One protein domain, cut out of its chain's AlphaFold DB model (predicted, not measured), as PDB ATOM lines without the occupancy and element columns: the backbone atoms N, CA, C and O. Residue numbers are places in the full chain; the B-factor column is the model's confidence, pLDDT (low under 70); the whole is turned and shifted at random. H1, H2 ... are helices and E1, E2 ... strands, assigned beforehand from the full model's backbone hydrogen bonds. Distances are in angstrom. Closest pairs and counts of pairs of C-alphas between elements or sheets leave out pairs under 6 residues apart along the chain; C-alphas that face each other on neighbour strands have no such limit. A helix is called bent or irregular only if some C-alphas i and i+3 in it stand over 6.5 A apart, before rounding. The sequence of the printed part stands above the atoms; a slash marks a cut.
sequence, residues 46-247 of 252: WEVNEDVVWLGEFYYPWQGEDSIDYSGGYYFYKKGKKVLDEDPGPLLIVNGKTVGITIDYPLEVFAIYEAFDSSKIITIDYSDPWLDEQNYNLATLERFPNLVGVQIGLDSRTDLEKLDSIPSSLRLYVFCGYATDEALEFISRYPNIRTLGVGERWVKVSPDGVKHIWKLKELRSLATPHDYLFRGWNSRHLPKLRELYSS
ATOM      1  N   TRP A  46     -60.780 -36.699 -47.229       97.31
ATOM      2  CA  TRP A  46     -59.844 -35.836 -46.514       97.31
ATOM      3  C   TRP A  46     -60.576 -34.691 -45.799       97.31
ATOM      4  O   TRP A  46     -61.637 -34.235 -46.236       97.31
ATOM      5  N   GLU A  47     -60.012 -34.262 -44.680       97.69
ATOM      6  CA  GLU A  47     -60.462 -33.203 -43.791       97.69
ATOM      7  C   GLU A  47     -59.470 -32.034 -43.888       97.69
ATOM      8  O   GLU A  47     -58.259 -32.204 -43.723       97.69
ATOM      9  N   VAL A  48     -59.991 -30.837 -44.169       98.00
ATOM     10  CA  VAL A  48     -59.192 -29.607 -44.259       98.00
ATOM     11  C   VAL A  48     -58.458 -29.361 -42.941       98.00
ATOM     12  O   VAL A  48     -59.066 -29.496 -41.881       98.00
ATOM     13  N   ASN A  49     -57.178 -28.982 -43.015       97.69
ATOM     14  CA  ASN A  49     -56.262 -28.770 -41.880       97.69
ATOM     15  C   ASN A  49     -55.897 -30.013 -41.053       97.69
ATOM     16  O   ASN A  49     -55.111 -29.905 -40.112       97.69
ATOM     17  N   GLU A  50     -56.453 -31.182 -41.366       97.56
ATOM     18  CA  GLU A  50     -56.195 -32.418 -40.622       97.56
ATOM     19  C   GLU A  50     -55.363 -33.405 -41.433       97.56
ATOM     20  O   GLU A  50     -54.466 -34.049 -40.889       97.56
ATOM     21  N   ASP A  51     -55.660 -33.518 -42.727       97.88
ATOM     22  CA  ASP A  51     -54.876 -34.302 -43.669       97.88
ATOM     23  C   ASP A  51     -53.804 -33.441 -44.333       97.88
ATOM     24  O   ASP A  51     -53.969 -32.230 -44.514       97.88
ATOM     25  N   VAL A  52     -52.687 -34.073 -44.674       97.12
ATOM     26  CA  VAL A  52     -51.478 -33.380 -45.109       97.12
ATOM     27  C   VAL A  52     -50.948 -33.940 -46.411       97.12
ATOM     28  O   VAL A  52     -51.138 -35.113 -46.719       97.12
ATOM     29  N   VAL A  53     -50.243 -33.089 -47.143       96.31
ATOM     30  CA  VAL A  53     -49.463 -33.465 -48.318       96.31
ATOM     31  C   VAL A  53     -47.996 -33.257 -47.988       96.31
ATOM     32  O   VAL A  53     -47.625 -32.199 -47.482       96.31
ATOM     33  N   TRP A  54     -47.165 -34.255 -48.269       94.31
ATOM     34  CA  TRP A  54     -45.719 -34.102 -48.194       94.31
ATOM     35  C   TRP A  54     -45.209 -33.377 -49.443       94.31
ATOM     36  O   TRP A  54     -45.319 -33.908 -50.547       94.31
ATOM     37  N   LEU A  55     -44.680 -32.166 -49.274       93.06
ATOM     38  CA  LEU A  55     -44.181 -31.299 -50.346       93.06
ATOM     39  C   LEU A  55     -42.668 -31.103 -50.199       93.06
ATOM     40  O   LEU A  55     -42.182 -30.007 -49.921       93.06
ATOM     41  N   GLY A  56     -41.922 -32.199 -50.334       86.50
ATOM     42  CA  GLY A  56     -40.460 -32.186 -50.307       86.50
ATOM     43  C   GLY A  56     -39.870 -32.194 -48.903       86.50
ATOM     44  O   GLY A  56     -39.336 -33.220 -48.500       86.50
ATOM     45  N   GLU A  57     -39.978 -31.079 -48.185       86.69
ATOM     46  CA  GLU A  57     -39.547 -30.935 -46.780       86.69
ATOM     47  C   GLU A  57     -40.681 -30.581 -45.831       86.69
ATOM     48  O   GLU A  57     -40.566 -30.754 -44.625       86.69
ATOM     49  N   PHE A  58     -41.800 -30.122 -46.381       93.12
ATOM     50  CA  PHE A  58     -42.909 -29.627 -45.594       93.12
ATOM     51  C   PHE A  58     -44.074 -30.604 -45.606       93.12
ATOM     52  O   PHE A  58     -44.536 -31.040 -46.664       93.12
ATOM     53  N   TYR A  59     -44.669 -30.829 -44.438       96.00
ATOM     54  CA  TYR A  59     -46.055 -31.279 -44.366       96.00
ATOM     55  C   TYR A  59     -46.995 -30.087 -44.520       96.00
ATOM     56  O   TYR A  59     -47.148 -29.257 -43.620       96.00
ATOM     57  N   TYR A  60     -47.653 -30.010 -45.670       97.50
ATOM     58  CA  TYR A  60     -48.654 -28.998 -45.969       97.50
ATOM     59  C   TYR A  60     -50.045 -29.460 -45.500       97.50
ATOM     60  O   TYR A  60     -50.577 -30.414 -46.075       97.50
ATOM     61  N   PRO A  61     -50.669 -28.810 -44.493       98.06
ATOM     62  CA  PRO A  61     -52.060 -29.083 -44.146       98.06
ATOM     63  C   PRO A  61     -52.953 -28.719 -45.330       98.06
ATOM     64  O   PRO A  61     -53.025 -27.557 -45.726       98.06
ATOM     65  N   TRP A  62     -53.639 -29.704 -45.903       98.25
ATOM     66  CA  TRP A  62     -54.442 -29.501 -47.102       98.25
ATOM     67  C   TRP A  62     -55.597 -28.532 -46.829       98.25
ATOM     68  O   TRP A  62     -56.368 -28.721 -45.882       98.25
ATOM     69  N   GLN A  63     -55.738 -27.497 -47.666       98.25
ATOM     70  CA  GLN A  63     -56.745 -26.445 -47.482       98.25
ATOM     71  C   GLN A  63     -58.018 -26.691 -48.300       98.25
ATOM     72  O   GLN A  63     -58.909 -25.842 -48.355       98.25
ATOM     73  N   GLY A  64     -58.143 -27.865 -48.920       97.81
ATOM     74  CA  GLY A  64     -59.316 -28.205 -49.710       97.81
ATOM     75  C   GLY A  64     -59.211 -27.791 -51.173       97.81
ATOM     76  O   GLY A  64     -60.252 -27.666 -51.814       97.81
ATOM     77  N   GLU A  65     -58.015 -27.573 -51.719       97.94
ATOM     78  CA  GLU A  65     -57.803 -27.356 -53.153       97.94
ATOM     79  C   GLU A  65     -57.867 -28.660 -53.962       97.94
ATOM     80  O   GLU A  65     -57.631 -29.748 -53.438       97.94
ATOM     81  N   ASP A  66     -58.147 -28.551 -55.264       98.25
ATOM     82  CA  ASP A  66     -58.045 -29.668 -56.222       98.25
ATOM     83  C   ASP A  66     -56.660 -29.747 -56.897       98.25
ATOM     84  O   ASP A  66     -56.336 -30.733 -57.566       98.25
ATOM     85  N   SER A  67     -55.822 -28.721 -56.723       98.19
ATOM     86  CA  SER A  67     -54.444 -28.701 -57.214       98.19
ATOM     87  C   SER A  67     -53.513 -27.892 -56.313       98.19
ATOM     88  O   SER A  67     -53.890 -26.829 -55.815       98.19
ATOM     89  N   ILE A  68     -52.280 -28.367 -56.185       98.12
ATOM     90  CA  ILE A  68     -51.163 -27.695 -55.522       98.12
ATOM     91  C   ILE A  68     -50.044 -27.562 -56.550       98.12
ATOM     92  O   ILE A  68     -49.587 -28.571 -57.070       98.12
ATOM     93  N   ASP A  69     -49.616 -26.339 -56.842       96.88
ATOM     94  CA  ASP A  69     -48.330 -26.054 -57.485       96.88
ATOM     95  C   ASP A  69     -47.415 -25.430 -56.440       96.88
ATOM     96  O   ASP A  69     -47.717 -24.341 -55.943       96.88
ATOM     97  N   TYR A  70     -46.363 -26.143 -56.051       95.19
ATOM     98  CA  TYR A  70     -45.456 -25.699 -55.002       95.19
ATOM     99  C   TYR A  70     -44.042 -25.432 -55.521       95.19
ATOM    100  O   TYR A  70     -43.649 -25.909 -56.585       95.19
ATOM    101  N   SER A  71     -43.291 -24.644 -54.760       91.88
ATOM    102  CA  SER A  71     -41.856 -24.421 -54.935       91.88
ATOM    103  C   SER A  71     -41.193 -24.213 -53.572       91.88
ATOM    104  O   SER A  71     -41.838 -23.681 -52.658       91.88
ATOM    105  N   GLY A  72     -39.912 -24.571 -53.468       85.69
ATOM    106  CA  GLY A  72     -39.135 -24.524 -52.230       85.69
ATOM    107  C   GLY A  72     -39.010 -25.890 -51.551       85.69
ATOM    108  O   GLY A  72     -39.638 -26.870 -51.958       85.69
ATOM    109  N   GLY A  73     -38.201 -25.929 -50.492       73.50
ATOM    110  CA  GLY A  73     -37.714 -27.167 -49.887       73.50
ATOM    111  C   GLY A  73     -36.438 -27.683 -50.561       73.50
ATOM    112  O   GLY A  73     -36.077 -27.293 -51.666       73.50
ATOM    113  N   TYR A  74     -35.720 -28.557 -49.872       68.88
ATOM    114  CA  TYR A  74     -34.394 -29.022 -50.289       68.88
ATOM    115  C   TYR A  74     -34.438 -30.135 -51.336       68.88
ATOM    116  O   TYR A  74     -33.521 -30.276 -52.148       68.88
ATOM    117  N   TYR A  75     -35.509 -30.934 -51.344       65.19
ATOM    118  CA  TYR A  75     -35.650 -32.081 -52.235       65.19
ATOM    119  C   TYR A  75     -37.064 -32.231 -52.789       65.19
ATOM    120  O   TYR A  75     -38.047 -31.983 -52.102       65.19
ATOM    121  N   PHE A  76     -37.165 -32.771 -54.001       67.62
ATOM    122  CA  PHE A  76     -38.431 -33.156 -54.627       67.62
ATOM    123  C   PHE A  76     -38.292 -34.460 -55.423       67.62
ATOM    124  O   PHE A  76     -37.179 -34.954 -55.644       67.62
ATOM    125  N   TYR A  77     -39.414 -35.043 -55.859       63.12
ATOM    126  CA  TYR A  77     -39.417 -36.318 -56.581       63.12
ATOM    127  C   TYR A  77     -39.689 -36.131 -58.074       63.12
ATOM    128  O   TYR A  77     -40.806 -35.899 -58.519       63.12
ATOM    129  N   LYS A  78     -38.663 -36.367 -58.897       70.56
ATOM    130  CA  LYS A  78     -38.767 -36.345 -60.360       70.56
ATOM    131  C   LYS A  78     -38.655 -37.756 -60.920       70.56
ATOM    132  O   LYS A  78     -37.586 -38.365 -60.878       70.56
ATOM    133  N   LYS A  79     -39.749 -38.275 -61.494       76.06
ATOM    134  CA  LYS A  79     -39.821 -39.646 -62.051       76.06
ATOM    135  C   LYS A  79     -39.409 -40.718 -61.024       76.06
ATOM    136  O   LYS A  79     -38.626 -41.611 -61.342       76.06
ATOM    137  N   GLY A  80     -39.890 -40.588 -59.786       71.94
ATOM    138  CA  GLY A  80     -39.586 -41.517 -58.691       71.94
ATOM    139  C   GLY A  80     -38.159 -41.420 -58.138       71.94
ATOM    140  O   GLY A  80     -37.752 -42.287 -57.374       71.94
ATOM    141  N   LYS A  81     -37.382 -40.397 -58.517       69.06
ATOM    142  CA  LYS A  81     -36.049 -40.131 -57.960       69.06
ATOM    143  C   LYS A  81     -36.053 -38.837 -57.159       69.06
ATOM    144  O   LYS A  81     -36.584 -37.840 -57.641       69.06
ATOM    145  N   LYS A  82     -35.414 -38.862 -55.990       68.38
ATOM    146  CA  LYS A  82     -35.134 -37.678 -55.171       68.38
ATOM    147  C   LYS A  82     -34.099 -36.805 -55.893       68.38
ATOM    148  O   LYS A  82     -33.053 -37.310 -56.305       68.38
ATOM    149  N   VAL A  83     -34.407 -35.528 -56.092       73.19
ATOM    150  CA  VAL A  83     -33.541 -34.528 -56.739       73.19
ATOM    151  C   VAL A  83     -33.465 -33.303 -55.829       73.19
ATOM    152  O   VAL A  83     -34.445 -32.998 -55.155       73.19
ATOM    153  N   LEU A  84     -32.302 -32.649 -55.779       73.38
ATOM    154  CA  LEU A  84     -32.118 -31.379 -55.073       73.38
ATOM    155  C   LEU A  84     -32.845 -30.254 -55.812       73.38
ATOM    156  O   LEU A  84     -32.794 -30.216 -57.046       73.38
ATOM    157  N   ASP A  85     -33.486 -29.349 -55.076       69.12
ATOM    158  CA  ASP A  85     -33.942 -28.087 -55.661       69.12
ATOM    159  C   ASP A  85     -32.724 -27.245 -56.088       69.12
ATOM    160  O   ASP A  85     -31.662 -27.294 -55.463       69.12
ATOM    161  N   GLU A  86     -32.850 -26.528 -57.204       68.81
ATOM    162  CA  GLU A  86     -31.795 -25.647 -57.713       68.81
ATOM    163  C   GLU A  86     -31.648 -24.391 -56.840       68.81
ATOM    164  O   GLU A  86     -30.563 -23.812 -56.787       68.81
ATOM    165  N   ASP A  87     -32.715 -24.002 -56.134       64.88
ATOM    166  CA  ASP A  87     -32.736 -22.885 -55.188       64.88
ATOM    167  C   ASP A  87     -33.513 -23.290 -53.921       64.88
ATOM    168  O   ASP A  87     -34.683 -22.923 -53.766       64.88
ATOM    169  N   PRO A  88     -32.911 -24.112 -53.030       69.00
ATOM    170  CA  PRO A  88     -33.566 -24.552 -51.808       69.00
ATOM    171  C   PRO A  88     -33.761 -23.346 -50.886       69.00
ATOM    172  O   PRO A  88     -32.866 -22.921 -50.154       69.00
ATOM    173  N   GLY A  89     -34.943 -22.746 -50.972       73.25
ATOM    174  CA  GLY A  89     -35.338 -21.636 -50.122       73.25
ATOM    175  C   GLY A  89     -35.935 -22.137 -48.806       73.25
ATOM    176  O   GLY A  89     -36.636 -23.149 -48.806       73.25
ATOM    177  N   PRO A  90     -35.788 -21.381 -47.701       86.25
ATOM    178  CA  PRO A  90     -36.420 -21.707 -46.421       86.25
ATOM    179  C   PRO A  90     -37.944 -21.520 -46.453       86.25
ATOM    180  O   PRO A  90     -38.591 -21.579 -45.416       86.25
ATOM    181  N   LEU A  91     -38.531 -21.202 -47.607       89.94
ATOM    182  CA  LEU A  91     -39.931 -20.842 -47.760       89.94
ATOM    183  C   LEU A  91     -40.642 -21.887 -48.608       89.94
ATOM    184  O   LEU A  91     -40.217 -22.185 -49.720       89.94
ATOM    185  N   LEU A  92     -41.795 -22.340 -48.128       93.38
ATOM    186  CA  LEU A  92     -42.746 -23.081 -48.938       93.38
ATOM    187  C   LEU A  92     -43.700 -22.099 -49.610       93.38
ATOM    188  O   LEU A  92     -44.471 -21.402 -48.936       93.38
ATOM    189  N   ILE A  93     -43.703 -22.094 -50.939       94.25
ATOM    190  CA  ILE A  93     -44.684 -21.359 -51.736       94.25
ATOM    191  C   ILE A  93     -45.656 -22.365 -52.343       94.25
ATOM    192  O   ILE A  93     -45.234 -23.285 -53.028       94.25
ATOM    193  N   VAL A  94     -46.958 -22.176 -52.129       96.56
ATOM    194  CA  VAL A  94     -48.031 -22.997 -52.710       96.56
ATOM    195  C   VAL A  94     -49.013 -22.099 -53.442       96.56
ATOM    196  O   VAL A  94     -49.543 -21.141 -52.876       96.56
ATOM    197  N   ASN A  95     -49.270 -22.404 -54.714       97.19
ATOM    198  CA  ASN A  95     -50.172 -21.657 -55.587       97.19
ATOM    199  C   ASN A  95     -49.868 -20.142 -55.572       97.19
ATOM    200  O   ASN A  95     -50.773 -19.304 -55.528       97.19
ATOM    201  N   GLY A  96     -48.573 -19.796 -55.557       94.75
ATOM    202  CA  GLY A  96     -48.072 -18.418 -55.525       94.75
ATOM    203  C   GLY A  96     -48.145 -17.713 -54.164       94.75
ATOM    204  O   GLY A  96     -47.950 -16.501 -54.113       94.75
ATOM    205  N   LYS A  97     -48.440 -18.427 -53.069       95.25
ATOM    206  CA  LYS A  97     -48.481 -17.875 -51.705       95.25
ATOM    207  C   LYS A  97     -47.418 -18.516 -50.825       95.25
ATOM    208  O   LYS A  97     -47.352 -19.737 -50.763       95.25
ATOM    209  N   THR A  98     -46.665 -17.711 -50.086       94.25
ATOM    210  CA  THR A  98     -45.793 -18.206 -49.014       94.25
ATOM    211  C   THR A  98     -46.650 -18.721 -47.863       94.25
ATOM    212  O   THR A  98     -47.399 -17.949 -47.262       94.25
ATOM    213  N   VAL A  99     -46.578 -20.020 -47.591       96.50
ATOM    214  CA  VAL A  99     -47.444 -20.717 -46.624       96.50
ATOM    215  C   VAL A  99     -46.675 -21.552 -45.608       96.50
ATOM    216  O   VAL A  99     -47.266 -22.001 -44.625       96.50
ATOM    217  N   GLY A 100     -45.376 -21.750 -45.810       94.50
ATOM    218  CA  GLY A 100     -44.532 -22.438 -44.847       94.50
ATOM    219  C   GLY A 100     -43.138 -21.856 -44.767       94.50
ATOM    220  O   GLY A 100     -42.713 -21.118 -45.661       94.50
ATOM    221  N   ILE A 101     -42.464 -22.161 -43.664       91.50
ATOM    222  CA  ILE A 101     -41.105 -21.705 -43.404       91.50
ATOM    223  C   ILE A 101     -40.316 -22.741 -42.612       91.50
ATOM    224  O   ILE A 101     -40.842 -23.338 -41.672       91.50
ATOM    225  N   THR A 102     -39.063 -22.932 -42.992       89.06
ATOM    226  CA  THR A 102     -38.097 -23.728 -42.247       89.06
ATOM    227  C   THR A 102     -37.339 -22.811 -41.289       89.06
ATOM    228  O   THR A 102     -36.855 -21.746 -41.686       89.06
ATOM    229  N   ILE A 103     -37.269 -23.180 -40.011       80.62
ATOM    230  CA  ILE A 103     -36.649 -22.377 -38.947       80.62
ATOM    231  C   ILE A 103     -35.342 -23.036 -38.511       80.62
ATOM    232  O   ILE A 103     -35.151 -23.397 -37.352       80.62
ATOM    233  N   ASP A 104     -34.434 -23.138 -39.472       71.12
ATOM    234  CA  ASP A 104     -33.085 -23.687 -39.277       71.12
ATOM    235  C   ASP A 104     -32.023 -22.586 -39.242       71.12
ATOM    236  O   ASP A 104     -30.850 -22.799 -38.944       71.12
ATOM    237  N   TYR A 105     -32.448 -21.356 -39.523       65.44
ATOM    238  CA  TYR A 105     -31.570 -20.208 -39.573       65.44
ATOM    239  C   TYR A 105     -31.706 -19.346 -38.313       65.44
ATOM    240  O   TYR A 105     -32.810 -19.200 -37.775       65.44
ATOM    241  N   PRO A 106     -30.605 -18.722 -37.856       65.88
ATOM    242  CA  PRO A 106     -30.642 -17.735 -36.784       65.88
ATOM    243  C   PRO A 106     -31.729 -16.678 -37.030       65.88
ATOM    244  O   PRO A 106     -32.018 -16.322 -38.176       65.88
ATOM    245  N   LEU A 107     -32.341 -16.151 -35.965       61.44
ATOM    246  CA  LEU A 107     -33.412 -15.143 -36.052       61.44
ATOM    247  C   LEU A 107     -33.003 -13.904 -36.869       61.44
ATOM    248  O   LEU A 107     -33.849 -13.227 -37.446       61.44
ATOM    249  N   GLU A 108     -31.709 -13.624 -36.969       65.12
ATOM    250  CA  GLU A 108     -31.134 -12.568 -37.796       65.12
ATOM    251  C   GLU A 108     -31.354 -12.811 -39.298       65.12
ATOM    252  O   GLU A 108     -31.519 -11.862 -40.059       65.12
ATOM    253  N   VAL A 109     -31.424 -14.070 -39.734       63.09
ATOM    254  CA  VAL A 109     -31.790 -14.435 -41.108       63.09
ATOM    255  C   VAL A 109     -33.280 -14.191 -41.341       63.09
ATOM    256  O   VAL A 109     -33.659 -13.723 -42.410       63.09
ATOM    257  N   PHE A 110     -34.135 -14.371 -40.326       63.62
ATOM    258  CA  PHE A 110     -35.550 -13.986 -40.422       63.62
ATOM    259  C   PHE A 110     -35.741 -12.485 -40.618       63.62
ATOM    260  O   PHE A 110     -36.681 -12.096 -41.305       63.62
ATOM    261  N   ALA A 111     -34.854 -11.648 -40.066       64.12
ATOM    262  CA  ALA A 111     -34.894 -10.202 -40.287       64.12
ATOM    263  C   ALA A 111     -34.727  -9.840 -41.778       64.12
ATOM    264  O   ALA A 111     -35.293  -8.859 -42.251       64.12
ATOM    265  N   ILE A 112     -34.014 -10.671 -42.550       58.12
ATOM    266  CA  ILE A 112     -33.862 -10.513 -44.008       58.12
ATOM    267  C   ILE A 112     -35.173 -10.860 -44.737       58.12
ATOM    268  O   ILE A 112     -35.471 -10.294 -45.789       58.12
ATOM    269  N   TYR A 113     -35.991 -11.739 -44.152       61.81
ATOM    270  CA  TYR A 113     -37.265 -12.199 -44.702       61.81
ATOM    271  C   TYR A 113     -38.500 -11.507 -44.097       61.81
ATOM    272  O   TYR A 113     -39.617 -11.930 -44.378       61.81
ATOM    273  N   GLU A 114     -38.357 -10.404 -43.352       59.94
ATOM    274  CA  GLU A 114     -39.478  -9.632 -42.766       59.94
ATOM    275  C   GLU A 114     -40.531  -9.126 -43.778       59.94
ATOM    276  O   GLU A 114     -41.551  -8.555 -43.398       59.94
ATOM    277  N   ALA A 115     -40.326  -9.360 -45.074       66.31
ATOM    278  CA  ALA A 115     -41.256  -9.022 -46.138       66.31
ATOM    279  C   ALA A 115     -42.449  -9.988 -46.302       66.31
ATOM    280  O   ALA A 115     -43.346  -9.672 -47.088       66.31
ATOM    281  N   PHE A 116     -42.498 -11.148 -45.629       79.44
ATOM    282  CA  PHE A 116     -43.647 -12.056 -45.764       79.44
ATOM    283  C   PHE A 116     -44.722 -11.832 -44.686       79.44
ATOM    284  O   PHE A 116     -44.449 -11.550 -43.522       79.44
ATOM    285  N   ASP A 117     -45.984 -11.978 -45.089       89.94
ATOM    286  CA  ASP A 117     -47.149 -11.856 -44.212       89.94
ATOM    287  C   ASP A 117     -47.249 -13.091 -43.302       89.94
ATOM    288  O   ASP A 117     -47.636 -14.175 -43.751       89.94
ATOM    289  N   SER A 118     -46.918 -12.939 -42.014       91.81
ATOM    290  CA  SER A 118     -46.932 -14.044 -41.044       91.81
ATOM    291  C   SER A 118     -48.316 -14.676 -40.862       91.81
ATOM    292  O   SER A 118     -48.413 -15.830 -40.448       91.81
ATOM    293  N   SER A 119     -49.394 -13.973 -41.233       95.19
ATOM    294  CA  SER A 119     -50.747 -14.530 -41.234       95.19
ATOM    295  C   SER A 119     -50.981 -15.545 -42.361       95.19
ATOM    296  O   SER A 119     -52.000 -16.233 -42.360       95.19
ATOM    297  N   LYS A 120     -50.079 -15.661 -43.341       96.06
ATOM    298  CA  LYS A 120     -50.172 -16.669 -44.411       96.06
ATOM    299  C   LYS A 120     -49.471 -17.976 -44.075       96.06
ATOM    300  O   LYS A 120     -49.763 -18.978 -44.720       96.06
ATOM    301  N   ILE A 121     -48.591 -17.973 -43.077       95.81
ATOM    302  CA  ILE A 121     -47.850 -19.161 -42.666       95.81
ATOM    303  C   ILE A 121     -48.780 -20.099 -41.899       95.81
ATOM    304  O   ILE A 121     -49.353 -19.724 -40.876       95.81
ATOM    305  N   ILE A 122     -48.916 -21.319 -42.411       98.00
ATOM    306  CA  ILE A 122     -49.752 -22.380 -41.839       98.00
ATOM    307  C   ILE A 122     -48.951 -23.626 -41.460       98.00
ATOM    308  O   ILE A 122     -49.472 -24.483 -40.747       98.00
ATOM    309  N   THR A 123     -47.700 -23.740 -41.910       97.12
ATOM    310  CA  THR A 123     -46.817 -24.856 -41.561       97.12
ATOM    311  C   THR A 123     -45.398 -24.376 -41.283       97.12
ATOM    312  O   THR A 123     -44.928 -23.427 -41.907       97.12
ATOM    313  N   ILE A 124     -44.732 -25.004 -40.324       94.75
ATOM    314  CA  ILE A 124     -43.345 -24.716 -39.959       94.75
ATOM    315  C   ILE A 124     -42.576 -26.026 -39.900       94.75
ATOM    316  O   ILE A 124     -43.093 -27.006 -39.362       94.75
ATOM    317  N   ASP A 125     -41.346 -26.012 -40.400       92.81
ATOM    318  CA  ASP A 125     -40.405 -27.113 -40.258       92.81
ATOM    319  C   ASP A 125     -39.215 -26.730 -39.361       92.81
ATOM    320  O   ASP A 125     -38.623 -25.666 -39.528       92.81
ATOM    321  N   TYR A 126     -38.917 -27.589 -38.383       90.00
ATOM    322  CA  TYR A 126     -37.751 -27.525 -37.487       90.00
ATOM    323  C   TYR A 126     -36.858 -28.772 -37.607       90.00
ATOM    324  O   TYR A 126     -36.074 -29.067 -36.703       90.00
ATOM    325  N   SER A 127     -37.068 -29.601 -38.629       75.06
ATOM    326  CA  SER A 127     -36.511 -30.951 -38.691       75.06
ATOM    327  C   SER A 127     -35.145 -31.065 -39.369       75.06
ATOM    328  O   SER A 127     -34.804 -32.179 -39.764       75.06
ATOM    329  N   ASP A 128     -34.344 -29.990 -39.451       73.88
ATOM    330  CA  ASP A 128     -32.999 -30.073 -40.041       73.88
ATOM    331  C   ASP A 128     -32.170 -31.179 -39.378       73.88
ATOM    332  O   ASP A 128     -31.825 -31.083 -38.189       73.88
ATOM    333  N   PRO A 129     -31.816 -32.236 -40.124       58.97
ATOM    334  CA  PRO A 129     -30.974 -33.295 -39.599       58.97
ATOM    335  C   PRO A 129     -29.503 -32.864 -39.467       58.97
ATOM    336  O   PRO A 129     -28.714 -33.605 -38.883       58.97
ATOM    337  N   TRP A 130     -29.111 -31.709 -40.017       62.78
ATOM    338  CA  TRP A 130     -27.726 -31.233 -40.068       62.78
ATOM    339  C   TRP A 130     -27.370 -30.227 -38.967       62.78
ATOM    340  O   TRP A 130     -26.198 -29.866 -38.828       62.78
ATOM    341  N   LEU A 131     -28.340 -29.790 -38.160       62.62
ATOM    342  CA  LEU A 131     -28.086 -28.945 -36.996       62.62
ATOM    343  C   LEU A 131     -27.809 -29.815 -35.763       62.62
ATOM    344  O   LEU A 131     -28.726 -30.280 -35.088       62.62
ATOM    345  N   ASP A 132     -26.517 -29.990 -35.453       56.44
ATOM    346  CA  ASP A 132     -25.992 -30.770 -34.311       56.44
ATOM    347  C   ASP A 132     -26.565 -30.342 -32.941       56.44
ATOM    348  O   ASP A 132     -26.527 -31.104 -31.974       56.44
ATOM    349  N   GLU A 133     -27.148 -29.144 -32.853       59.12
ATOM    350  CA  GLU A 133     -27.922 -28.691 -31.704       59.12
ATOM    351  C   GLU A 133     -29.242 -28.090 -32.191       59.12
ATOM    352  O   GLU A 133     -29.312 -26.919 -32.565       59.12
ATOM    353  N   GLN A 134     -30.309 -28.891 -32.153       62.69
ATOM    354  CA  GLN A 134     -31.693 -28.466 -32.377       62.69
ATOM    355  C   GLN A 134     -32.168 -27.506 -31.266       62.69
ATOM    356  O   GLN A 134     -33.080 -27.799 -30.492       62.69
ATOM    357  N   ASN A 135     -31.534 -26.346 -31.128       67.75
ATOM    358  CA  ASN A 135     -31.940 -25.291 -30.210       67.75
ATOM    359  C   ASN A 135     -32.975 -24.381 -30.883       67.75
ATOM    360  O   ASN A 135     -32.828 -23.158 -30.931       67.75
ATOM    361  N   TYR A 136     -34.015 -24.985 -31.463       76.38
ATOM    362  CA  TYR A 136     -35.110 -24.215 -32.022       76.38
ATOM    363  C   TYR A 136     -35.896 -23.524 -30.911       76.38
ATOM    364  O   TYR A 136     -36.312 -24.121 -29.916       76.38
ATOM    365  N   ASN A 137     -36.122 -22.227 -31.101       82.31
ATOM    366  CA  ASN A 137     -36.892 -21.417 -30.176       82.31
ATOM    367  C   ASN A 137     -38.390 -21.516 -30.498       82.31
ATOM    368  O   ASN A 137     -38.899 -20.789 -31.356       82.31
ATOM    369  N   LEU A 138     -39.115 -22.369 -29.770       87.06
ATOM    370  CA  LEU A 138     -40.565 -22.545 -29.932       87.06
ATOM    371  C   LEU A 138     -41.388 -21.298 -29.559       87.06
ATOM    372  O   LEU A 138     -42.549 -21.206 -29.949       87.06
ATOM    373  N   ALA A 139     -40.809 -20.288 -28.895       86.81
ATOM    374  CA  ALA A 139     -41.501 -19.010 -28.683       86.81
ATOM    375  C   ALA A 139     -41.810 -18.292 -30.012       86.81
ATOM    376  O   ALA A 139     -42.701 -17.449 -30.082       86.81
ATOM    377  N   THR A 140     -41.110 -18.644 -31.097       86.44
ATOM    378  CA  THR A 140     -41.380 -18.091 -32.433       86.44
ATOM    379  C   THR A 140     -42.752 -18.474 -32.985       86.44
ATOM    380  O   THR A 140     -43.279 -17.733 -33.815       86.44
ATOM    381  N   LEU A 141     -43.370 -19.555 -32.493       92.19
ATOM    382  CA  LEU A 141     -44.697 -20.002 -32.925       92.19
ATOM    383  C   LEU A 141     -45.780 -18.929 -32.710       92.19
ATOM    384  O   LEU A 141     -46.697 -18.810 -33.519       92.19
ATOM    385  N   GLU A 142     -45.643 -18.087 -31.677       91.56
ATOM    386  CA  GLU A 142     -46.593 -17.008 -31.359       91.56
ATOM    387  C   GLU A 142     -46.687 -15.932 -32.456       91.56
ATOM    388  O   GLU A 142     -47.659 -15.178 -32.517       91.56
ATOM    389  N   ARG A 143     -45.702 -15.867 -33.362       91.25
ATOM    390  CA  ARG A 143     -45.667 -14.904 -34.476       91.25
ATOM    391  C   ARG A 143     -46.618 -15.263 -35.621       91.25
ATOM    392  O   ARG A 143     -46.846 -14.427 -36.500       91.25
ATOM    393  N   PHE A 144     -47.148 -16.485 -35.630       94.19
ATOM    394  CA  PHE A 144     -47.891 -17.060 -36.750       94.19
ATOM    395  C   PHE A 144     -49.332 -17.376 -36.325       94.19
ATOM    396  O   PHE A 144     -49.644 -18.502 -35.938       94.19
ATOM    397  N   PRO A 145     -50.250 -16.393 -36.388       96.00
ATOM    398  CA  PRO A 145     -51.593 -16.528 -35.817       96.00
ATOM    399  C   PRO A 145     -52.475 -17.570 -36.525       96.00
ATOM    400  O   PRO A 145     -53.475 -17.999 -35.957       96.00
ATOM    401  N   ASN A 146     -52.115 -17.966 -37.749       97.56
ATOM    402  CA  ASN A 146     -52.836 -18.958 -38.552       97.56
ATOM    403  C   ASN A 146     -52.071 -20.281 -38.687       97.56
ATOM    404  O   ASN A 146     -52.407 -21.097 -39.544       97.56
ATOM    405  N   LEU A 147     -51.047 -20.499 -37.857       97.88
ATOM    406  CA  LEU A 147     -50.276 -21.729 -37.880       97.88
ATOM    407  C   LEU A 147     -51.175 -22.935 -37.586       97.88
ATOM    408  O   LEU A 147     -51.911 -22.959 -36.599       97.88
ATOM    409  N   VAL A 148     -51.100 -23.946 -38.449       98.44
ATOM    410  CA  VAL A 148     -51.890 -25.176 -38.337       98.44
ATOM    411  C   VAL A 148     -51.019 -26.322 -37.850       98.44
ATOM    412  O   VAL A 148     -51.432 -27.053 -36.949       98.44
ATOM    413  N   GLY A 149     -49.830 -26.487 -38.432       97.75
ATOM    414  CA  GLY A 149     -48.962 -27.628 -38.163       97.75
ATOM    415  C   GLY A 149     -47.496 -27.263 -37.979       97.75
ATOM    416  O   GLY A 149     -47.027 -26.250 -38.491       97.75
ATOM    417  N   VAL A 150     -46.790 -28.108 -37.234       96.81
ATOM    418  CA  VAL A 150     -45.356 -27.998 -36.972       96.81
ATOM    419  C   VAL A 150     -44.719 -29.364 -37.169       96.81
ATOM    420  O   VAL A 150     -45.192 -30.370 -36.629       96.81
ATOM    421  N   GLN A 151     -43.641 -29.385 -37.941       95.31
ATOM    422  CA  GLN A 151     -42.782 -30.537 -38.130       95.31
ATOM    423  C   GLN A 151     -41.577 -30.455 -37.199       95.31
ATOM    424  O   GLN A 151     -40.999 -29.387 -37.011       95.31
ATOM    425  N   ILE A 152     -41.244 -31.580 -36.568       93.25
ATOM    426  CA  ILE A 152     -40.193 -31.651 -35.551       93.25
ATOM    427  C   ILE A 152     -39.448 -32.985 -35.625       93.25
ATOM    428  O   ILE A 152     -40.064 -34.053 -35.716       93.25
ATOM    429  N   GLY A 153     -38.118 -32.906 -35.576       91.38
ATOM    430  CA  GLY A 153     -37.229 -34.051 -35.387       91.38
ATOM    431  C   GLY A 153     -37.055 -34.373 -33.900       91.38
ATOM    432  O   GLY A 153     -36.947 -33.471 -33.074       91.38
ATOM    433  N   LEU A 154     -37.065 -35.659 -33.549       91.50
ATOM    434  CA  LEU A 154     -36.850 -36.160 -32.189       91.50
ATOM    435  C   LEU A 154     -35.726 -37.200 -32.209       91.50
ATOM    436  O   LEU A 154     -35.972 -38.397 -32.405       91.50
ATOM    437  N   ASP A 155     -34.496 -36.743 -31.989       89.94
ATOM    438  CA  ASP A 155     -33.280 -37.564 -32.078       89.94
ATOM    439  C   ASP A 155     -32.659 -37.879 -30.713       89.94
ATOM    440  O   ASP A 155     -31.724 -38.681 -30.600       89.94
ATOM    441  N   SER A 156     -33.223 -37.310 -29.649       90.44
ATOM    442  CA  SER A 156     -32.809 -37.537 -28.274       90.44
ATOM    443  C   SER A 156     -33.988 -37.529 -27.298       90.44
ATOM    444  O   SER A 156     -35.109 -37.125 -27.609       90.44
ATOM    445  N   ARG A 157     -33.719 -37.941 -26.054       90.25
ATOM    446  CA  ARG A 157     -34.679 -37.814 -24.951       90.25
ATOM    447  C   ARG A 157     -35.011 -36.351 -24.634       90.25
ATOM    448  O   ARG A 157     -36.146 -36.071 -24.275       90.25
ATOM    449  N   THR A 158     -34.049 -35.442 -24.769       89.62
ATOM    450  CA  THR A 158     -34.259 -34.011 -24.511       89.62
ATOM    451  C   THR A 158     -35.223 -33.401 -25.529       89.62
ATOM    452  O   THR A 158     -36.015 -32.535 -25.177       89.62
ATOM    453  N   ASP A 159     -35.224 -33.889 -26.774       90.06
ATOM    454  CA  ASP A 159     -36.166 -33.415 -27.797       90.06
ATOM    455  C   ASP A 159     -37.608 -33.823 -27.484       90.06
ATOM    456  O   ASP A 159     -38.530 -33.054 -27.745       90.06
ATOM    457  N   LEU A 160     -37.817 -34.984 -26.848       92.19
ATOM    458  CA  LEU A 160     -39.149 -35.393 -26.385       92.19
ATOM    459  C   LEU A 160     -39.751 -34.341 -25.446       92.19
ATOM    460  O   LEU A 160     -40.908 -33.963 -25.605       92.19
ATOM    461  N   GLU A 161     -38.964 -33.825 -24.503       91.75
ATOM    462  CA  GLU A 161     -39.422 -32.832 -23.523       91.75
ATOM    463  C   GLU A 161     -39.851 -31.511 -24.188       91.75
ATOM    464  O   GLU A 161     -40.729 -30.815 -23.674       91.75
ATOM    465  N   LYS A 162     -39.324 -31.191 -25.377       90.00
ATOM    466  CA  LYS A 162     -39.730 -29.998 -26.138       90.00
ATOM    467  C   LYS A 162     -41.166 -30.092 -26.656       90.00
ATOM    468  O   LYS A 162     -41.805 -29.052 -26.817       90.00
ATOM    469  N   LEU A 163     -41.713 -31.297 -26.853       93.81
ATOM    470  CA  LEU A 163     -43.110 -31.473 -27.271       93.81
ATOM    471  C   LEU A 163     -44.103 -30.881 -26.262       93.81
ATOM    472  O   LEU A 163     -45.158 -30.399 -26.668       93.81
ATOM    473  N   ASP A 164     -43.760 -30.858 -24.969       94.31
ATOM    474  CA  ASP A 164     -44.597 -30.250 -23.924       94.31
ATOM    475  C   ASP A 164     -44.720 -28.723 -24.076       94.31
ATOM    476  O   ASP A 164     -45.647 -28.120 -23.537       94.31
ATOM    477  N   SER A 165     -43.816 -28.094 -24.834       93.69
ATOM    478  CA  SER A 165     -43.840 -26.654 -25.115       93.69
ATOM    479  C   SER A 165     -44.641 -26.294 -26.370       93.69
ATOM    480  O   SER A 165     -44.887 -25.112 -26.610       93.69
ATOM    481  N   ILE A 166     -45.057 -27.274 -27.181       95.38
ATOM    482  CA  ILE A 166     -45.831 -27.008 -28.398       95.38
ATOM    483  C   ILE A 166     -47.321 -26.924 -28.036       95.38
ATOM    484  O   ILE A 166     -47.859 -27.862 -27.439       95.38
ATOM    485  N   PRO A 167     -48.035 -25.845 -28.416       96.50
ATOM    486  CA  PRO A 167     -49.467 -25.742 -28.170       96.50
ATOM    487  C   PRO A 167     -50.238 -26.953 -28.708       96.50
ATOM    488  O   PRO A 167     -50.124 -27.320 -29.877       96.50
ATOM    489  N   SER A 168     -51.101 -27.541 -27.876       97.12
ATOM    490  CA  SER A 168     -51.920 -28.709 -28.244       97.12
ATOM    491  C   SER A 168     -52.930 -28.433 -29.366       97.12
ATOM    492  O   SER A 168     -53.477 -29.363 -29.958       97.12
ATOM    493  N   SER A 169     -53.162 -27.155 -29.682       97.12
ATOM    494  CA  SER A 169     -53.930 -26.705 -30.839       97.12
ATOM    495  C   SER A 169     -53.170 -26.818 -32.160       97.12
ATOM    496  O   SER A 169     -53.780 -26.596 -33.197       97.12
ATOM    497  N   LEU A 170     -51.876 -27.127 -32.178       98.19
ATOM    498  CA  LEU A 170     -51.117 -27.325 -33.413       98.19
ATOM    499  C   LEU A 170     -51.068 -28.801 -33.779       98.19
ATOM    500  O   LEU A 170     -51.144 -29.668 -32.913       98.19
ATOM    501  N   ARG A 171     -50.973 -29.101 -35.070       98.44
ATOM    502  CA  ARG A 171     -50.845 -30.468 -35.583       98.44
ATOM    503  C   ARG A 171     -49.367 -30.809 -35.605       98.44
ATOM    504  O   ARG A 171     -48.557 -29.985 -36.016       98.44
ATOM    505  N   LEU A 172     -49.020 -32.000 -35.139       98.06
ATOM    506  CA  LEU A 172     -47.624 -32.419 -35.061       98.06
ATOM    507  C   LEU A 172     -47.290 -33.390 -36.190       98.06
ATOM    508  O   LEU A 172     -48.000 -34.382 -36.405       98.06
ATOM    509  N   TYR A 173     -46.183 -33.106 -36.866       97.38
ATOM    510  CA  TYR A 173     -45.567 -33.974 -37.859       97.38
ATOM    511  C   TYR A 173     -44.204 -34.394 -37.330       97.38
ATOM    512  O   TYR A 173     -43.222 -33.662 -37.388       97.38
ATOM    513  N   VAL A 174     -44.181 -35.556 -36.699       95.62
ATOM    514  CA  VAL A 174     -43.041 -35.987 -35.903       95.62
ATOM    515  C   VAL A 174     -42.190 -36.926 -36.726       95.62
ATOM    516  O   VAL A 174     -42.695 -37.937 -37.211       95.62
ATOM    517  N   PHE A 175     -40.896 -36.645 -36.815       93.50
ATOM    518  CA  PHE A 175     -39.907 -37.637 -37.198       93.50
ATOM    519  C   PHE A 175     -39.128 -38.073 -35.952       93.50
ATOM    520  O   PHE A 175     -38.419 -37.283 -35.345       93.50
ATOM    521  N   CYS A 176     -39.272 -39.329 -35.538       93.06
ATOM    522  CA  CYS A 176     -38.636 -39.873 -34.344       93.06
ATOM    523  C   CYS A 176     -37.440 -40.753 -34.720       93.06
ATOM    524  O   CYS A 176     -37.594 -41.947 -34.983       93.06
ATOM    525  N   GLY A 177     -36.239 -40.168 -34.722       90.56
ATOM    526  CA  GLY A 177     -34.982 -40.899 -34.879       90.56
ATOM    527  C   GLY A 177     -34.562 -41.655 -33.612       90.56
ATOM    528  O   GLY A 177     -33.888 -42.682 -33.699       90.56
ATOM    529  N   TYR A 178     -35.011 -41.216 -32.429       89.00
ATOM    530  CA  TYR A 178     -34.825 -41.899 -31.140       89.00
ATOM    531  C   TYR A 178     -36.043 -42.751 -30.752       89.00
ATOM    532  O   TYR A 178     -36.693 -42.550 -29.728       89.00
ATOM    533  N   ALA A 179     -36.385 -43.724 -31.588       91.12
ATOM    534  CA  ALA A 179     -37.565 -44.541 -31.356       91.12
ATOM    535  C   ALA A 179     -37.258 -45.747 -30.446       91.12
ATOM    536  O   ALA A 179     -36.736 -46.768 -30.894       91.12
ATOM    537  N   THR A 180     -37.591 -45.616 -29.159       93.69
ATOM    538  CA  THR A 180     -37.655 -46.698 -28.157       93.69
ATOM    539  C   THR A 180     -39.092 -46.886 -27.659       93.69
ATOM    540  O   THR A 180     -39.958 -46.058 -27.949       93.69
ATOM    541  N   ASP A 181     -39.368 -47.950 -26.899       95.00
ATOM    542  CA  ASP A 181     -40.689 -48.160 -26.285       95.00
ATOM    543  C   ASP A 181     -41.084 -46.977 -25.389       95.00
ATOM    544  O   ASP A 181     -42.212 -46.494 -25.467       95.00
ATOM    545  N   GLU A 182     -40.137 -46.450 -24.608       95.50
ATOM    546  CA  GLU A 182     -40.355 -45.285 -23.747       95.50
ATOM    547  C   GLU A 182     -40.629 -44.017 -24.562       95.50
ATOM    548  O   GLU A 182     -41.502 -43.224 -24.204       95.50
ATOM    549  N   ALA A 183     -39.918 -43.823 -25.678       95.69
ATOM    550  CA  ALA A 183     -40.161 -42.693 -26.569       95.69
ATOM    551  C   ALA A 183     -41.559 -42.777 -27.198       95.69
ATOM    552  O   ALA A 183     -42.295 -41.792 -27.195       95.69
ATOM    553  N   LEU A 184     -41.973 -43.956 -27.675       96.25
ATOM    554  CA  LEU A 184     -43.316 -44.159 -28.225       96.25
ATOM    555  C   LEU A 184     -44.404 -44.013 -27.159       96.25
ATOM    556  O   LEU A 184     -45.468 -43.457 -27.439       96.25
ATOM    557  N   GLU A 185     -44.147 -44.459 -25.929       97.56
ATOM    558  CA  GLU A 185     -45.035 -44.202 -24.801       97.56
ATOM    559  C   GLU A 185     -45.208 -42.705 -24.555       97.56
ATOM    560  O   GLU A 185     -46.344 -42.230 -24.460       97.56
ATOM    561  N   PHE A 186     -44.111 -41.956 -24.517       97.56
ATOM    562  CA  PHE A 186     -44.130 -40.511 -24.337       97.56
ATOM    563  C   PHE A 186     -44.880 -39.802 -25.475       97.56
ATOM    564  O   PHE A 186     -45.780 -39.001 -25.215       97.56
ATOM    565  N   ILE A 187     -44.566 -40.143 -26.730       97.62
ATOM    566  CA  ILE A 187     -45.192 -39.600 -27.947       97.62
ATOM    567  C   ILE A 187     -46.700 -39.892 -27.966       97.62
ATOM    568  O   ILE A 187     -47.498 -39.064 -28.405       97.62
ATOM    569  N   SER A 188     -47.136 -41.029 -27.417       97.69
ATOM    570  CA  SER A 188     -48.555 -41.403 -27.378       97.69
ATOM    571  C   SER A 188     -49.453 -40.467 -26.555       97.69
ATOM    572  O   SER A 188     -50.679 -40.575 -26.628       97.69
ATOM    573  N   ARG A 189     -48.861 -39.541 -25.787       97.88
ATOM    574  CA  ARG A 189     -49.566 -38.515 -25.006       97.88
ATOM    575  C   ARG A 189     -50.075 -37.343 -25.856       97.88
ATOM    576  O   ARG A 189     -50.891 -36.575 -25.355       97.88
ATOM    577  N   TYR A 190     -49.644 -37.223 -27.115       98.12
ATOM    578  CA  TYR A 190     -49.960 -36.095 -28.002       98.12
ATOM    579  C   TYR A 190     -50.961 -36.508 -29.101       98.12
ATOM    580  O   TYR A 190     -50.571 -36.888 -30.207       98.12
ATOM    581  N   PRO A 191     -52.284 -36.449 -28.843       97.44
ATOM    582  CA  PRO A 191     -53.311 -36.870 -29.806       97.44
ATOM    583  C   PRO A 191     -53.417 -35.949 -31.038       97.44
ATOM    584  O   PRO A 191     -54.137 -36.246 -31.991       97.44
ATOM    585  N   ASN A 192     -52.720 -34.815 -31.027       98.12
ATOM    586  CA  ASN A 192     -52.595 -33.872 -32.132       98.12
ATOM    587  C   ASN A 192     -51.533 -34.280 -33.177       98.12
ATOM    588  O   ASN A 192     -51.385 -33.589 -34.184       98.12
ATOM    589  N   ILE A 193     -50.838 -35.410 -32.999       98.44
ATOM    590  CA  ILE A 193     -49.965 -35.979 -34.036       98.44
ATOM    591  C   ILE A 193     -50.800 -36.437 -35.240       98.44
ATOM    592  O   ILE A 193     -51.817 -37.120 -35.089       98.44
ATOM    593  N   ARG A 194     -50.377 -36.036 -36.444       98.31
ATOM    594  CA  ARG A 194     -50.982 -36.420 -37.734       98.31
ATOM    595  C   ARG A 194     -50.048 -37.258 -38.585       98.31
ATOM    596  O   ARG A 194     -50.519 -38.182 -39.246       98.31
ATOM    597  N   THR A 195     -48.751 -37.002 -38.483       97.56
ATOM    598  CA  THR A 195     -47.727 -37.816 -39.130       97.56
ATOM    599  C   THR A 195     -46.711 -38.265 -38.103       97.56
ATOM    600  O   THR A 195     -46.257 -37.461 -37.289       97.56
ATOM    601  N   LEU A 196     -46.367 -39.548 -38.143       96.62
ATOM    602  CA  LEU A 196     -45.285 -40.121 -37.359       96.62
ATOM    603  C   LEU A 196     -44.356 -40.880 -38.303       96.62
ATOM    604  O   LEU A 196     -44.703 -41.947 -38.803       96.62
ATOM    605  N   GLY A 197     -43.184 -40.316 -38.549       93.88
ATOM    606  CA  GLY A 197     -42.044 -41.027 -39.096       93.88
ATOM    607  C   GLY A 197     -41.222 -41.614 -37.962       93.88
ATOM    608  O   GLY A 197     -41.020 -40.979 -36.930       93.88
ATOM    609  N   VAL A 198     -40.762 -42.836 -38.144       91.50
ATOM    610  CA  VAL A 198     -39.917 -43.537 -37.189       91.50
ATOM    611  C   VAL A 198     -38.635 -43.917 -37.914       91.50
ATOM    612  O   VAL A 198     -38.696 -44.609 -38.925       91.50
ATOM    613  N   GLY A 199     -37.490 -43.441 -37.432       85.88
ATOM    614  CA  GLY A 199     -36.201 -43.625 -38.097       85.88
ATOM    615  C   GLY A 199     -35.609 -45.028 -37.941       85.88
ATOM    616  O   GLY A 199     -36.043 -45.826 -37.116       85.88
ATOM    617  N   GLU A 200     -34.551 -45.318 -38.700       74.75
ATOM    618  CA  GLU A 200     -33.911 -46.644 -38.794       74.75
ATOM    619  C   GLU A 200     -33.357 -47.197 -37.474       74.75
ATOM    620  O   GLU A 200     -33.185 -48.407 -37.313       74.75
ATOM    621  N   ARG A 201     -33.129 -46.342 -36.469       72.56
ATOM    622  CA  ARG A 201     -32.702 -46.770 -35.125       72.56
ATOM    623  C   ARG A 201     -33.811 -47.501 -34.346       72.56
ATOM    624  O   ARG A 201     -33.636 -47.792 -33.162       72.56
ATOM    625  N   TRP A 202     -34.905 -47.870 -35.018       70.81
ATOM    626  CA  TRP A 202     -36.068 -48.590 -34.498       70.81
ATOM    627  C   TRP A 202     -35.810 -50.017 -34.005       70.81
ATOM    628  O   TRP A 202     -36.716 -50.668 -33.491       70.81
ATOM    629  N   VAL A 203     -34.571 -50.504 -34.098       69.19
ATOM    630  CA  VAL A 203     -34.143 -51.843 -33.647       69.19
ATOM    631  C   VAL A 203     -34.501 -52.120 -32.172       69.19
ATOM    632  O   VAL A 203     -34.507 -53.269 -31.740       69.19
ATOM    633  N   LYS A 204     -34.811 -51.083 -31.383       82.81
ATOM    634  CA  LYS A 204     -35.135 -51.181 -29.953       82.81
ATOM    635  C   LYS A 204     -36.627 -51.166 -29.620       82.81
ATOM    636  O   LYS A 204     -36.945 -51.202 -28.436       82.81
ATOM    637  N   VAL A 205     -37.524 -51.105 -30.606       90.12
ATOM    638  CA  VAL A 205     -38.968 -51.111 -30.334       90.12
ATOM    639  C   VAL A 205     -39.527 -52.524 -30.316       90.12
ATOM    640  O   VAL A 205     -39.382 -53.295 -31.265       90.12
ATOM    641  N   SER A 206     -40.189 -52.862 -29.216       92.00
ATOM    642  CA  SER A 206     -40.880 -54.130 -29.046       92.00
ATOM    643  C   SER A 206     -42.301 -54.075 -29.629       92.00
ATOM    644  O   SER A 206     -42.859 -52.996 -29.857       92.00
ATOM    645  N   PRO A 207     -42.965 -55.232 -29.813       90.38
ATOM    646  CA  PRO A 207     -44.391 -55.262 -30.133       90.38
ATOM    647  C   PRO A 207     -45.271 -54.525 -29.111       90.38
ATOM    648  O   PRO A 207     -46.351 -54.060 -29.474       90.38
ATOM    649  N   ASP A 208     -44.841 -54.412 -27.848       91.44
ATOM    650  CA  ASP A 208     -45.561 -53.639 -26.831       91.44
ATOM    651  C   ASP A 208     -45.366 -52.131 -27.032       91.44
ATOM    652  O   ASP A 208     -46.349 -51.390 -26.967       91.44
ATOM    653  N   GLY A 209     -44.162 -51.689 -27.411       92.88
ATOM    654  CA  GLY A 209     -43.888 -50.308 -27.818       92.88
ATOM    655  C   GLY A 209     -44.811 -49.820 -28.934       92.88
ATOM    656  O   GLY A 209     -45.400 -48.740 -28.856       92.88
ATOM    657  N   VAL A 210     -45.051 -50.662 -29.942       92.44
ATOM    658  CA  VAL A 210     -45.965 -50.360 -31.062       92.44
ATOM    659  C   VAL A 210     -47.400 -50.099 -30.592       92.44
ATOM    660  O   VAL A 210     -48.108 -49.283 -31.189       92.44
ATOM    661  N   LYS A 211     -47.854 -50.728 -29.497       93.88
ATOM    662  CA  LYS A 211     -49.212 -50.510 -28.964       93.88
ATOM    663  C   LYS A 211     -49.429 -49.069 -28.509       93.88
ATOM    664  O   LYS A 211     -50.570 -48.604 -28.504       93.88
ATOM    665  N   HIS A 212     -48.366 -48.342 -28.162       96.25
ATOM    666  CA  HIS A 212     -48.462 -46.926 -27.818       96.25
ATOM    667  C   HIS A 212     -48.846 -46.068 -29.031       96.25
ATOM    668  O   HIS A 212     -49.661 -45.157 -28.885       96.25
ATOM    669  N   ILE A 213     -48.401 -46.427 -30.242       95.75
ATOM    670  CA  ILE A 213     -48.805 -45.746 -31.487       95.75
ATOM    671  C   ILE A 213     -50.320 -45.851 -31.690       95.75
ATOM    672  O   ILE A 213     -50.956 -44.896 -32.123       95.75
ATOM    673  N   TRP A 214     -50.953 -46.964 -31.302       94.62
ATOM    674  CA  TRP A 214     -52.405 -47.137 -31.445       94.62
ATOM    675  C   TRP A 214     -53.235 -46.158 -30.609       94.62
ATOM    676  O   TRP A 214     -54.446 -46.068 -30.819       94.62
ATOM    677  N   LYS A 215     -52.633 -45.434 -29.660       96.56
ATOM    678  CA  LYS A 215     -53.312 -44.361 -28.921       96.56
ATOM    679  C   LYS A 215     -53.451 -43.080 -29.757       96.56
ATOM    680  O   LYS A 215     -54.336 -42.278 -29.469       96.56
ATOM    681  N   LEU A 216     -52.672 -42.923 -30.833       97.50
ATOM    682  CA  LEU A 216     -52.720 -41.789 -31.762       97.50
ATOM    683  C   LEU A 216     -53.893 -41.933 -32.746       97.50
ATOM    684  O   LEU A 216     -53.720 -42.188 -33.934       97.50
ATOM    685  N   LYS A 217     -55.128 -41.802 -32.251       97.19
ATOM    686  CA  LYS A 217     -56.352 -42.054 -33.043       97.19
ATOM    687  C   LYS A 217     -56.548 -41.126 -34.240       97.19
ATOM    688  O   LYS A 217     -57.307 -41.464 -35.146       97.19
ATOM    689  N   GLU A 218     -55.855 -39.999 -34.235       98.00
ATOM    690  CA  GLU A 218     -55.894 -38.985 -35.282       98.00
ATOM    691  C   GLU A 218     -54.739 -39.099 -36.289       98.00
ATOM    692  O   GLU A 218     -54.654 -38.286 -37.209       98.00
ATOM    693  N   LEU A 219     -53.864 -40.101 -36.137       97.88
ATOM    694  CA  LEU A 219     -52.740 -40.335 -37.038       97.88
ATOM    695  C   LEU A 219     -53.243 -40.614 -38.463       97.88
ATOM    696  O   LEU A 219     -54.089 -41.487 -38.668       97.88
ATOM    697  N   ARG A 220     -52.711 -39.870 -39.435       97.19
ATOM    698  CA  ARG A 220     -53.048 -39.937 -40.866       97.19
ATOM    699  C   ARG A 220     -51.972 -40.645 -41.671       97.19
ATOM    700  O   ARG A 220     -52.306 -41.392 -42.587       97.19
ATOM    701  N   SER A 221     -50.713 -40.459 -41.289       95.75
ATOM    702  CA  SER A 221     -49.565 -41.062 -41.954       95.75
ATOM    703  C   SER A 221     -48.595 -41.666 -40.941       95.75
ATOM    704  O   SER A 221     -48.302 -41.065 -39.903       95.75
ATOM    705  N   LEU A 222     -48.131 -42.880 -41.228       94.62
ATOM    706  CA  LEU A 222     -47.146 -43.602 -40.433       94.62
ATOM    707  C   LEU A 222     -46.049 -44.122 -41.359       94.62
ATOM    708  O   LEU A 222     -46.326 -44.927 -42.247       94.62
ATOM    709  N   ALA A 223     -44.813 -43.690 -41.132       91.94
ATOM    710  CA  ALA A 223     -43.640 -44.219 -41.816       91.94
ATOM    711  C   ALA A 223     -42.780 -45.012 -40.832       91.94
ATOM    712  O   ALA A 223     -42.467 -44.542 -39.739       91.94
ATOM    713  N   THR A 224     -42.426 -46.236 -41.212       90.25
ATOM    714  CA  THR A 224     -41.635 -47.160 -40.398       90.25
ATOM    715  C   THR A 224     -40.682 -47.956 -41.290       90.25
ATOM    716  O   THR A 224     -41.082 -48.356 -42.383       90.25
ATOM    717  N   PRO A 225     -39.448 -48.257 -40.848       82.81
ATOM    718  CA  PRO A 225     -38.512 -49.071 -41.622       82.81
ATOM    719  C   PRO A 225     -38.925 -50.547 -41.695       82.81
ATOM    720  O   PRO A 225     -38.365 -51.308 -42.481       82.81
ATOM    721  N   HIS A 226     -39.868 -50.985 -40.853       79.94
ATOM    722  CA  HIS A 226     -40.145 -52.400 -40.641       79.94
ATOM    723  C   HIS A 226     -41.644 -52.689 -40.505       79.94
ATOM    724  O   HIS A 226     -42.241 -52.577 -39.433       79.94
ATOM    725  N   ASP A 227     -42.257 -53.169 -41.584       79.25
ATOM    726  CA  ASP A 227     -43.672 -53.548 -41.611       79.25
ATOM    727  C   ASP A 227     -44.023 -54.720 -40.665       79.25
ATOM    728  O   ASP A 227     -45.162 -54.839 -40.202       79.25
ATOM    729  N   TYR A 228     -43.050 -55.576 -40.322       79.94
ATOM    730  CA  TYR A 228     -43.294 -56.803 -39.560       79.94
ATOM    731  C   TYR A 228     -43.838 -56.546 -38.151       79.94
ATOM    732  O   TYR A 228     -44.580 -57.378 -37.625       79.94
ATOM    733  N   LEU A 229     -43.518 -55.393 -37.558       75.50
ATOM    734  CA  LEU A 229     -44.020 -54.981 -36.248       75.50
ATOM    735  C   LEU A 229     -45.518 -54.632 -36.267       75.50
ATOM    736  O   LEU A 229     -46.173 -54.642 -35.226       75.50
ATOM    737  N   PHE A 230     -46.085 -54.423 -37.456       80.19
ATOM    738  CA  PHE A 230     -47.516 -54.223 -37.673       80.19
ATOM    739  C   PHE A 230     -48.225 -55.487 -38.174       80.19
ATOM    740  O   PHE A 230     -49.403 -55.431 -38.539       80.19
ATOM    741  N   ARG A 231     -47.578 -56.661 -38.139       80.94
ATOM    742  CA  ARG A 231     -48.275 -57.936 -38.370       80.94
ATOM    743  C   ARG A 231     -49.362 -58.123 -37.312       80.94
ATOM    744  O   ARG A 231     -49.086 -58.204 -36.121       80.94
ATOM    745  N   GLY A 232     -50.616 -58.189 -37.754       76.81
ATOM    746  CA  GLY A 232     -51.786 -58.241 -36.869       76.81
ATOM    747  C   GLY A 232     -52.415 -56.876 -36.572       76.81
ATOM    748  O   GLY A 232     -53.413 -56.806 -35.849       76.81
ATOM    749  N   TRP A 233     -51.892 -55.795 -37.157       82.38
ATOM    750  CA  TRP A 233     -52.614 -54.533 -37.223       82.38
ATOM    751  C   TRP A 233     -53.955 -54.720 -37.940       82.38
ATOM    752  O   TRP A 233     -54.095 -55.487 -38.893       82.38
ATOM    753  N   ASN A 234     -54.954 -53.984 -37.465       83.25
ATOM    754  CA  ASN A 234     -56.214 -53.801 -38.158       83.25
ATOM    755  C   ASN A 234     -56.588 -52.317 -38.100       83.25
ATOM    756  O   ASN A 234     -56.213 -51.599 -37.168       83.25
ATOM    757  N   SER A 235     -57.380 -51.868 -39.071       84.00
ATOM    758  CA  SER A 235     -57.792 -50.467 -39.208       84.00
ATOM    759  C   SER A 235     -58.553 -49.905 -38.001       84.00
ATOM    760  O   SER A 235     -58.655 -48.691 -37.862       84.00
ATOM    761  N   ARG A 236     -59.044 -50.737 -37.067       90.31
ATOM    762  CA  ARG A 236     -59.702 -50.248 -35.840       90.31
ATOM    763  C   ARG A 236     -58.710 -49.620 -34.862       90.31
ATOM    764  O   ARG A 236     -59.113 -48.818 -34.022       90.31
ATOM    765  N   HIS A 237     -57.426 -49.976 -34.938       92.00
ATOM    766  CA  HIS A 237     -56.411 -49.383 -34.071       92.00
ATOM    767  C   HIS A 237     -56.118 -47.930 -34.452       92.00
ATOM    768  O   HIS A 237     -56.012 -47.093 -33.557       92.00
ATOM    769  N   LEU A 238     -56.064 -47.628 -35.753       94.12
ATOM    770  CA  LEU A 238     -55.778 -46.303 -36.305       94.12
ATOM    771  C   LEU A 238     -56.831 -45.960 -37.376       94.12
ATOM    772  O   LEU A 238     -56.567 -46.100 -38.568       94.12
ATOM    773  N   PRO A 239     -58.045 -45.550 -36.966       95.12
ATOM    774  CA  PRO A 239     -59.196 -45.432 -37.868       95.12
ATOM    775  C   PRO A 239     -59.053 -44.332 -38.926       95.12
ATOM    776  O   PRO A 239     -59.804 -44.320 -39.898       95.12
ATOM    777  N   LYS A 240     -58.117 -43.404 -38.719       96.31
ATOM    778  CA  LYS A 240     -57.852 -42.254 -39.584       96.31
ATOM    779  C   LYS A 240     -56.574 -42.398 -40.416       96.31
ATOM    780  O   LYS A 240     -56.291 -41.504 -41.209       96.31
ATOM    781  N   LEU A 241     -55.852 -43.514 -40.269       95.69
ATOM    782  CA  LEU A 241     -54.628 -43.773 -41.020       95.69
ATOM    783  C   LEU A 241     -54.966 -43.959 -42.498       95.69
ATOM    784  O   LEU A 241     -55.773 -44.818 -42.856       95.69
ATOM    785  N   ARG A 242     -54.344 -43.144 -43.343       93.50
ATOM    786  CA  ARG A 242     -54.484 -43.179 -44.802       93.50
ATOM    787  C   ARG A 242     -53.273 -43.810 -45.456       93.50
ATOM    788  O   ARG A 242     -53.414 -44.518 -46.446       93.50
ATOM    789  N   GLU A 243     -52.109 -43.562 -44.874       91.69
ATOM    790  CA  GLU A 243     -50.830 -43.916 -45.461       91.69
ATOM    791  C   GLU A 243     -49.990 -44.686 -44.446       91.69
ATOM    792  O   GLU A 243     -49.799 -44.257 -43.306       91.69
ATOM    793  N   LEU A 244     -49.511 -45.852 -44.874       90.31
ATOM    794  CA  LEU A 244     -48.542 -46.657 -44.148       90.31
ATOM    795  C   LEU A 244     -47.361 -46.893 -45.082       90.31
ATOM    796  O   LEU A 244     -47.471 -47.656 -46.043       90.31
ATOM    797  N   TYR A 245     -46.250 -46.225 -44.802       85.44
ATOM    798  CA  TYR A 245     -45.025 -46.358 -45.573       85.44
ATOM    799  C   TYR A 245     -44.088 -47.340 -44.880       85.44
ATOM    800  O   TYR A 245     -43.722 -47.139 -43.721       85.44
ATOM    801  N   SER A 246     -43.677 -48.378 -45.609       77.12
ATOM    802  CA  SER A 246     -42.480 -49.141 -45.262       77.12
ATOM    803  C   SER A 246     -41.296 -48.431 -45.902       77.12
ATOM    804  O   SER A 246     -41.149 -48.443 -47.125       77.12
ATOM    805  N   SER A 247     -40.486 -47.749 -45.100       59.78
ATOM    806  CA  SER A 247     -39.375 -46.930 -45.572       59.78
ATOM    807  C   SER A 247     -38.134 -47.761 -45.907       59.78
ATOM    808  O   SER A 247     -37.028 -47.334 -45.609       59.78
TER     809      SER A 247
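AT A GLANCE: This is residues 46 to 247 of the 252 residues of an uncharacterized protein of candidate division TA06 bacterium B3_TA06 (UniProt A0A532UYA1). What shape does the model show? It is a horseshoe: nine strands side by side curl into one sheet like part of a barrel, with H2, H3, H4 and H6 outside the bend and the hairpin of E1 and E2 inside it. A second hairpin, E4 and E5, comes near the first one through E4, with the C-alphas of Leu 55 in E1 and Phe 76 in E4 7.4 A apart, while E5 is apart from E1. What is it built of? The printed part has 202 residues with seven named helices and thirteen named strands, in the order E1 E2 E3 E4 E5 E6 E7 H1 E8 H2 E9 H3 E10 H4 E11 H5 H6 E12 H7 E13, and its class is mixed, helices and strands. The mixed large sheet runs E3 E6 E7 E8 E9 E10 E11 E12 E13. How big is it? It is compact, with a radius of gyration of the C-alphas of 16.7 A and spans of 50 by 37 by 31 A.

HOW THE PARTS SIT: Which strands make the sheet? E3, residues 67 to 71, E6, 91 to 94, and E7, 97 to 102, are antiparallel neighbours in turn, with N 71 and O 93 at 2.9 A and N 94 and O 97 at 2.8 A; E6 and E7 form a hairpin. Parallel neighbours follow: E8, 123 to 125, E9, 149 to 154, E10, 171 to 176, E11, 193 to 198, E12, 221 to 224, and E13, 243 to 246, with N 125 and O 101 at 3.0 A, N 151 and O 124 at 2.8 A, N 154 and O 175 at 2.8 A, N 176 and O 197 at 2.8 A, N 223 and O 196 at 2.9 A, and N 245 and O 222 at 2.9 A. Where are the helices? Between successive parallel neighbours stand H1, 107 to 112, H2, 138 to 143, H3, 157 to 165, H4, 181 to 187, H5, 200 to 204, with H6, 207 to 213, and H7, 227 to 230, making strand-helix-strand units with right-handed crossovers. H3 is on the sheet over E9, H4 only grazes it, H5 and H7 are only just on it with 5 pairs of C-alphas within 10 A each and only graze it, and H1, H2 and H6 are not on it. H4 touches H3, closest C-alphas Leu 160 and Ala 183 at 7.4 A, and H6, Asp 181 and Gly 209 at 4.1 A. How do the helix backbones run? Every O i to N i+4 pair is within hydrogen-bond range in H4, but 1 of 2 in H1, 0 of 2 in H2, 0 of 5 in H3, 0 of 1 in H5 and 0 of 3 in H6, while H7 is too short for one. The O i to N i+3 pairs within range are 3 of 3 in H2, 6 of 6 in H3, 0 of 2 in H5 and 3 of 4 in H6. Where are the other hairpins? E1, 52 to 55, and E2, 58 to 61, pair with N 53 and O 60 at 2.9 A, and the closest C-alphas of E2 and E8 are Tyr 60 and Thr 123, 6.3 A. E4, 75 to 78, and E5, 81 to 84, pair with N 78 and O 81 at 2.8 A.

IN THESE COORDINATES: Where do the elements begin and end? C-alpha 52 of E1 is at (-51.478, -33.380, -45.109) and C-alpha 246 of E13 at (-42.480, -49.141, -45.262). Which are long? E9 measures 16.0 A, E10 15.5 A, E7 15.2 A and H3 14.4 A from first to last C-alpha. Is any helix irregular? H5 is, with C-alphas 200 and 203 at 7.3 A.

THE WHOLE: How far does it reach? The two farthest C-alphas, of Ile 112 and Gly 232, are 51.5 A apart. Is it continuous? The printed part has no cut, and the links from E8 to H2 and from H7 to E13 are long. Where is confidence low? The mean pLDDT of the printed part is 87.3, and 30 residues are under 70, among them 105 to 115 and 129 to 135.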